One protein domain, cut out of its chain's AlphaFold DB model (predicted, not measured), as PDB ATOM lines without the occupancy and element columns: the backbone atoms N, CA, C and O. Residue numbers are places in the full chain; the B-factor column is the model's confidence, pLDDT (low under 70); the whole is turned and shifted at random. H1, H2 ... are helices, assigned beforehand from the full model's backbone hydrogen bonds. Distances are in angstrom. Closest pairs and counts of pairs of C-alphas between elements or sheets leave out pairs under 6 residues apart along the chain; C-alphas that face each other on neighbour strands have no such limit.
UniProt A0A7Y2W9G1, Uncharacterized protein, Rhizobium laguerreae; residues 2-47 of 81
ATOM      1  N   SER A   2      36.795  45.730 -26.508       46.34
ATOM      2  CA  SER A   2      36.916  44.635 -25.539       46.34
ATOM      3  C   SER A   2      36.801  43.309 -26.288       46.34
ATOM      4  O   SER A   2      35.723  42.977 -26.776       46.34
ATOM      5  N   GLY A   3      37.920  42.601 -26.447       48.66
ATOM      6  CA  GLY A   3      37.952  41.259 -27.029       48.66
ATOM      7  C   GLY A   3      37.667  40.185 -25.977       48.66
ATOM      8  O   GLY A   3      37.949  40.386 -24.797       48.66
ATOM      9  N   LEU A   4      37.108  39.055 -26.411       46.00
ATOM     10  CA  LEU A   4      36.977  37.839 -25.607       46.00
ATOM     11  C   LEU A   4      38.264  37.019 -25.744       46.00
ATOM     12  O   LEU A   4      38.645  36.641 -26.850       46.00
ATOM     13  N   GLU A   5      38.941  36.760 -24.626       44.50
ATOM     14  CA  GLU A   5      40.129  35.907 -24.594       44.50
ATOM     15  C   GLU A   5      39.699  34.435 -24.517       44.50
ATOM     16  O   GLU A   5      39.092  34.002 -23.538       44.50
ATOM     17  N   VAL A   6      40.007  33.657 -25.558       48.22
ATOM     18  CA  VAL A   6      39.780  32.206 -25.593       48.22
ATOM     19  C   VAL A   6      41.132  31.501 -25.521       48.22
ATOM     20  O   VAL A   6      41.974  31.665 -26.404       48.22
ATOM     21  N   ARG A   7      41.349  30.710 -24.464       37.53
ATOM     22  CA  ARG A   7      42.596  29.960 -24.242       37.53
ATOM     23  C   ARG A   7      42.503  28.564 -24.862       37.53
ATOM     24  O   ARG A   7      41.664  27.769 -24.451       37.53
ATOM     25  N   ILE A   8      43.389  28.258 -25.811       51.56
ATOM     26  CA  ILE A   8      43.529  26.937 -26.446       51.56
ATOM     27  C   ILE A   8      44.939  26.415 -26.156       51.56
ATOM     28  O   ILE A   8      45.917  27.096 -26.463       51.56
ATOM     29  N   ASP A   9      45.053  25.216 -25.580       44.19
ATOM     30  CA  ASP A   9      46.350  24.565 -25.382       44.19
ATOM     31  C   ASP A   9      46.886  24.042 -26.722       44.19
ATOM     32  O   ASP A   9      46.357  23.110 -27.326       44.19
ATOM     33  N   SER A  10      47.951  24.681 -27.194       47.94
ATOM     34  CA  SER A  10      48.683  24.355 -28.414       47.94
ATOM     35  C   SER A  10      50.176  24.457 -28.115       47.94
ATOM     36  O   SER A  10      50.606  25.292 -27.322       47.94
ATOM     37  N   SER A  11      51.001  23.646 -28.783       63.59
ATOM     38  CA  SER A  11      52.469  23.728 -28.685       63.59
ATOM     39  C   SER A  11      53.045  25.042 -29.241       63.59
ATOM     40  O   SER A  11      54.255  25.271 -29.178       63.59
ATOM     41  N   ARG A  12      52.187  25.913 -29.789       43.91
ATOM     42  CA  ARG A  12      52.484  27.276 -30.236       43.91
ATOM     43  C   ARG A  12      51.364  28.217 -29.776       43.91
ATOM     44  O   ARG A  12      50.205  27.812 -29.858       43.91
ATOM     45  N   PRO A  13      51.656  29.467 -29.371       43.97
ATOM     46  CA  PRO A  13      50.614  30.432 -29.038       43.97
ATOM     47  C   PRO A  13      49.755  30.713 -30.276       43.97
ATOM     48  O   PRO A  13      50.249  31.255 -31.265       43.97
ATOM     49  N   ILE A  14      48.481  30.325 -30.237       45.28
ATOM     50  CA  ILE A  14      47.494  30.704 -31.249       45.28
ATOM     51  C   ILE A  14      46.585  31.733 -30.587       45.28
ATOM     52  O   ILE A  14      45.694  31.387 -29.816       45.28
ATOM     53  N   PHE A  15      46.841  33.009 -30.860       48.84
ATOM     54  CA  PHE A  15      45.976  34.097 -30.416       48.84
ATOM     55  C   PHE A  15      44.873  34.287 -31.454       48.84
ATOM     56  O   PHE A  15      45.064  34.971 -32.459       48.84
ATOM     57  N   ILE A  16      43.720  33.658 -31.232       52.38
ATOM     58  CA  ILE A  16      42.529  33.931 -32.037       52.38
ATOM     59  C   ILE A  16      41.881  35.182 -31.452       52.38
ATOM     60  O   ILE A  16      41.178  35.122 -30.449       52.38
ATOM     61  N   THR A  17      42.158  36.334 -32.058       54.84
ATOM     62  CA  THR A  17      41.367  37.540 -31.798       54.84
ATOM     63  C   THR A  17      40.166  37.483 -32.726       54.84
ATOM     64  O   THR A  17      40.316  37.691 -33.926       54.84
ATOM     65  N   ALA A  18      38.995  37.163 -32.185       59.97
ATOM     66  CA  ALA A  18      37.736  37.288 -32.903       59.97
ATOM     67  C   ALA A  18      36.909  38.369 -32.208       59.97
ATOM     68  O   ALA A  18      36.639  38.280 -31.007       59.97
ATOM     69  N   SER A  19      36.555  39.430 -32.934       77.31
ATOM     70  CA  SER A  19      35.569  40.386 -32.432       77.31
ATOM     71  C   SER A  19      34.178  39.744 -32.427       77.31
ATOM     72  O   SER A  19      33.941  38.748 -33.110       77.31
ATOM     73  N   ALA A  20      33.237  40.303 -31.660       74.38
ATOM     74  CA  ALA A  20      31.851  39.825 -31.677       74.38
ATOM     75  C   ALA A  20      31.250  39.865 -33.098       74.38
ATOM     76  O   ALA A  20      30.524  38.948 -33.483       74.38
ATOM     77  N   ASP A  21      31.628  40.874 -33.890       78.62
ATOM     78  CA  ASP A  21      31.239  40.995 -35.296       78.62
ATOM     79  C   ASP A  21      31.857  39.881 -36.152       78.62
ATOM     80  O   ASP A  21      31.149  39.262 -36.947       78.62
ATOM     81  N   ASP A  22      33.142  39.561 -35.957       78.81
ATOM     82  CA  ASP A  22      33.804  38.466 -36.682       78.81
ATOM     83  C   ASP A  22      33.155  37.118 -36.364       78.81
ATOM     84  O   ASP A  22      32.922  36.311 -37.264       78.81
ATOM     85  N   ILE A  23      32.814  36.883 -35.092       83.12
ATOM     86  CA  ILE A  23      32.127  35.664 -34.654       83.12
ATOM     87  C   ILE A  23      30.760  35.559 -35.336       83.12
ATOM     88  O   ILE A  23      30.447  34.517 -35.913       83.12
ATOM     89  N   GLY A  24      29.969  36.636 -35.322       83.25
ATOM     90  CA  GLY A  24      28.659  36.667 -35.973       83.25
ATOM     91  C   GLY A  24      28.749  36.443 -37.484       83.25
ATOM     92  O   GLY A  24      27.985  35.655 -38.042       83.25
ATOM     93  N   ALA A  25      29.720  37.074 -38.149       83.44
ATOM     94  CA  ALA A  25      29.936  36.927 -39.586       83.44
ATOM     95  C   ALA A  25      30.411  35.520 -39.978       83.44
ATOM     96  O   ALA A  25      30.043  35.027 -41.047       83.44
ATOM     97  N   ILE A  26      31.225  34.872 -39.140       85.06
ATOM     98  CA  ILE A  26      31.651  33.482 -39.335       85.06
ATOM     99  C   ILE A  26      30.461  32.541 -39.140       85.06
ATOM    100  O   ILE A  26      30.196  31.725 -40.020       85.06
ATOM    101  N   PHE A  27      29.712  32.697 -38.044       86.44
ATOM    102  CA  PHE A  27      28.519  31.899 -37.756       86.44
ATOM    103  C   PHE A  27      27.499  31.973 -38.900       86.44
ATOM    104  O   PHE A  27      27.058  30.945 -39.403       86.44
ATOM    105  N   ALA A  28      27.207  33.175 -39.407       87.75
ATOM    106  CA  ALA A  28      26.253  33.372 -40.501       87.75
ATOM    107  C   ALA A  28      26.666  32.713 -41.834       87.75
ATOM    108  O   ALA A  28      25.819  32.507 -42.699       87.75
ATOM    109  N   LYS A  29      27.955  32.396 -42.023       87.75
ATOM    110  CA  LYS A  29      28.483  31.736 -43.232       87.75
ATOM    111  C   LYS A  29      28.575  30.212 -43.110       87.75
ATOM    112  O   LYS A  29      28.912  29.558 -44.095       87.75
ATOM    113  N   MET A  30      28.334  29.657 -41.923       86.75
ATOM    114  CA  MET A  30      28.327  28.213 -41.685       86.75
ATOM    115  C   MET A  30      27.113  27.536 -42.334       86.75
ATOM    116  O   MET A  30      26.111  28.192 -42.623       86.75
ATOM    117  N   SER A  31      27.203  26.219 -42.546       90.69
ATOM    118  CA  SER A  31      26.039  25.412 -42.925       90.69
ATOM    119  C   SER A  31      25.001  25.384 -41.796       90.69
ATOM    120  O   SER A  31      25.316  25.679 -40.644       90.69
ATOM    121  N   ASP A  32      23.769  25.004 -42.112       90.19
ATOM    122  CA  ASP A  32      22.705  24.804 -41.124       90.19
ATOM    123  C   ASP A  32      23.097  23.776 -40.045       90.19
ATOM    124  O   ASP A  32      22.928  24.038 -38.855       90.19
ATOM    125  N   VAL A  33      23.702  22.650 -40.438       92.25
ATOM    126  CA  VAL A  33      24.195  21.610 -39.515       92.25
ATOM    127  C   VAL A  33      25.255  22.161 -38.552       92.25
ATOM    128  O   VAL A  33      25.207  21.901 -37.345       92.25
ATOM    129  N   ASP A  34      26.196  22.951 -39.066       84.38
ATOM    130  CA  ASP A  34      27.258  23.552 -38.257       84.38
ATOM    131  C   ASP A  34      26.705  24.628 -37.311       84.38
ATOM    132  O   ASP A  34      27.072  24.664 -36.134       84.38
ATOM    133  N   GLN A  35      25.778  25.471 -37.785       86.69
ATOM    134  CA  GLN A  35      25.115  26.475 -36.947       86.69
ATOM    135  C   GLN A  35      24.342  25.821 -35.800       86.69
ATOM    136  O   GLN A  35      24.472  26.254 -34.653       86.69
ATOM    137  N   ILE A  36      23.591  24.749 -36.079       91.88
ATOM    138  CA  ILE A  36      22.874  23.979 -35.054       91.88
ATOM    139  C   ILE A  36      23.859  23.402 -34.033       91.88
ATOM    140  O   ILE A  36      23.651  23.566 -32.834       91.88
ATOM    141  N   THR A  37      24.971  22.816 -34.482       89.88
ATOM    142  CA  THR A  37      25.997  22.248 -33.589       89.88
ATOM    143  C   THR A  37      26.604  23.310 -32.662       89.88
ATOM    144  O   THR A  37      26.809  23.069 -31.468       89.88
ATOM    145  N   VAL A  38      26.868  24.515 -33.179       87.56
ATOM    146  CA  VAL A  38      27.351  25.646 -32.370       87.56
ATOM    147  C   VAL A  38      26.301  26.068 -31.340       87.56
ATOM    148  O   VAL A  38      26.640  26.250 -30.168       87.56
ATOM    149  N   LEU A  39      25.030  26.179 -31.738       90.44
ATOM    150  CA  LEU A  39      23.936  26.523 -30.826       90.44
ATOM    151  C   LEU A  39      23.754  25.467 -29.726       90.44
ATOM    152  O   LEU A  39      23.610  25.828 -28.557       90.44
ATOM    153  N   GLU A  40      23.830  24.178 -30.056       88.94
ATOM    154  CA  GLU A  40      23.788  23.087 -29.074       88.94
ATOM    155  C   GLU A  40      24.926  23.198 -28.054       88.94
ATOM    156  O   GLU A  40      24.700  23.074 -26.847       88.94
ATOM    157  N   ALA A  41      26.147  23.482 -28.517       87.75
ATOM    158  CA  ALA A  41      27.289  23.691 -27.636       87.75
ATOM    159  C   ALA A  41      27.077  24.907 -26.717       87.75
ATOM    160  O   ALA A  41      27.300  24.805 -25.507       87.75
ATOM    161  N   MET A  42      26.593  26.031 -27.258       86.06
ATOM    162  CA  MET A  42      26.268  27.221 -26.465       86.06
ATOM    163  C   MET A  42      25.238  26.896 -25.379       86.06
ATOM    164  O   MET A  42      25.496  27.153 -24.203       86.06
ATOM    165  N   VAL A  43      24.121  26.257 -25.739       88.62
ATOM    166  CA  VAL A  43      23.064  25.871 -24.790       88.62
ATOM    167  C   VAL A  43      23.604  24.931 -23.714       88.62
ATOM    168  O   VAL A  43      23.363  25.159 -22.528       88.62
ATOM    169  N   LYS A  44      24.379  23.907 -24.095       87.88
ATOM    170  CA  LYS A  44      24.994  22.957 -23.156       87.88
ATOM    171  C   LYS A  44      25.851  23.665 -22.108       87.88
ATOM    172  O   LYS A  44      25.758  23.347 -20.922       87.88
ATOM    173  N   HIS A  45      26.680  24.615 -22.531       83.81
ATOM    174  CA  HIS A  45      27.553  25.348 -21.618       83.81
ATOM    175  C   HIS A  45      26.792  26.390 -20.788       83.81
ATOM    176  O   HIS A  45      27.099  26.560 -19.612       83.81
ATOM    177  N   MET A  46      25.753  27.024 -21.336       82.12
ATOM    178  CA  MET A  46      24.884  27.933 -20.579       82.12
ATOM    179  C   MET A  46      24.081  27.200 -19.498       82.12
ATOM    180  O   MET A  46      23.969  27.693 -18.376       82.12
ATOM    181  N   ALA A  47      23.570  26.002 -19.797       80.56
ATOM    182  CA  ALA A  47      22.806  25.188 -18.851       80.56
ATOM    183  C   ALA A  47      23.621  24.793 -17.606       80.56
ATOM    184  O   ALA A  47      23.053  24.621 -16.530       80.56
TER     185      ALA A  47
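AT A GLANCE: This is residues 2 to 47 of the 81 residues of an uncharacterized protein of Rhizobium laguerreae (UniProt A0A7Y2W9G1). From Ser 2, a long open loop, residues 2 to 19, swings out to Ser 11 and folds back to a loose V of two helices, H1 and the longer H2, joined at its point by a tight link. Residues 40 to 47 of H2 stick out free. The printed part has 46 residues, with two named helices in the order H1, H2 and no named strand; its class is all helix. It is loose, with a radius of gyration of the C-alphas of 12.5 A and spans of 31 by 23 by 22 A.

IN THESE COORDINATES: After residues 2 to 19, H1 covers residues 20 to 29, 14.5 A long, beginning at C-alpha 20 (31.851, 39.825, -31.677). H2 covers residues 32 to 47, 22.3 A long, ending at C-alpha 47 (22.806, 25.188, -18.851).

HOW THE PARTS SIT: H1 and H2 are close but not clearly touching; their closest C-alphas, of Phe 27 and Gln 35, are 6.5 A apart. They run opposite ways at a steep tilt of 42 degrees. In H1 and H2 every O i to N i+4 pair is within hydrogen-bond range.

THE WHOLE: The two C-alphas farthest apart, of Ser 11 and Asp 32, are 32.3 A apart. The printed part has no cut. Its mean pLDDT is 72.0, and residues 2 to 18 are under 70.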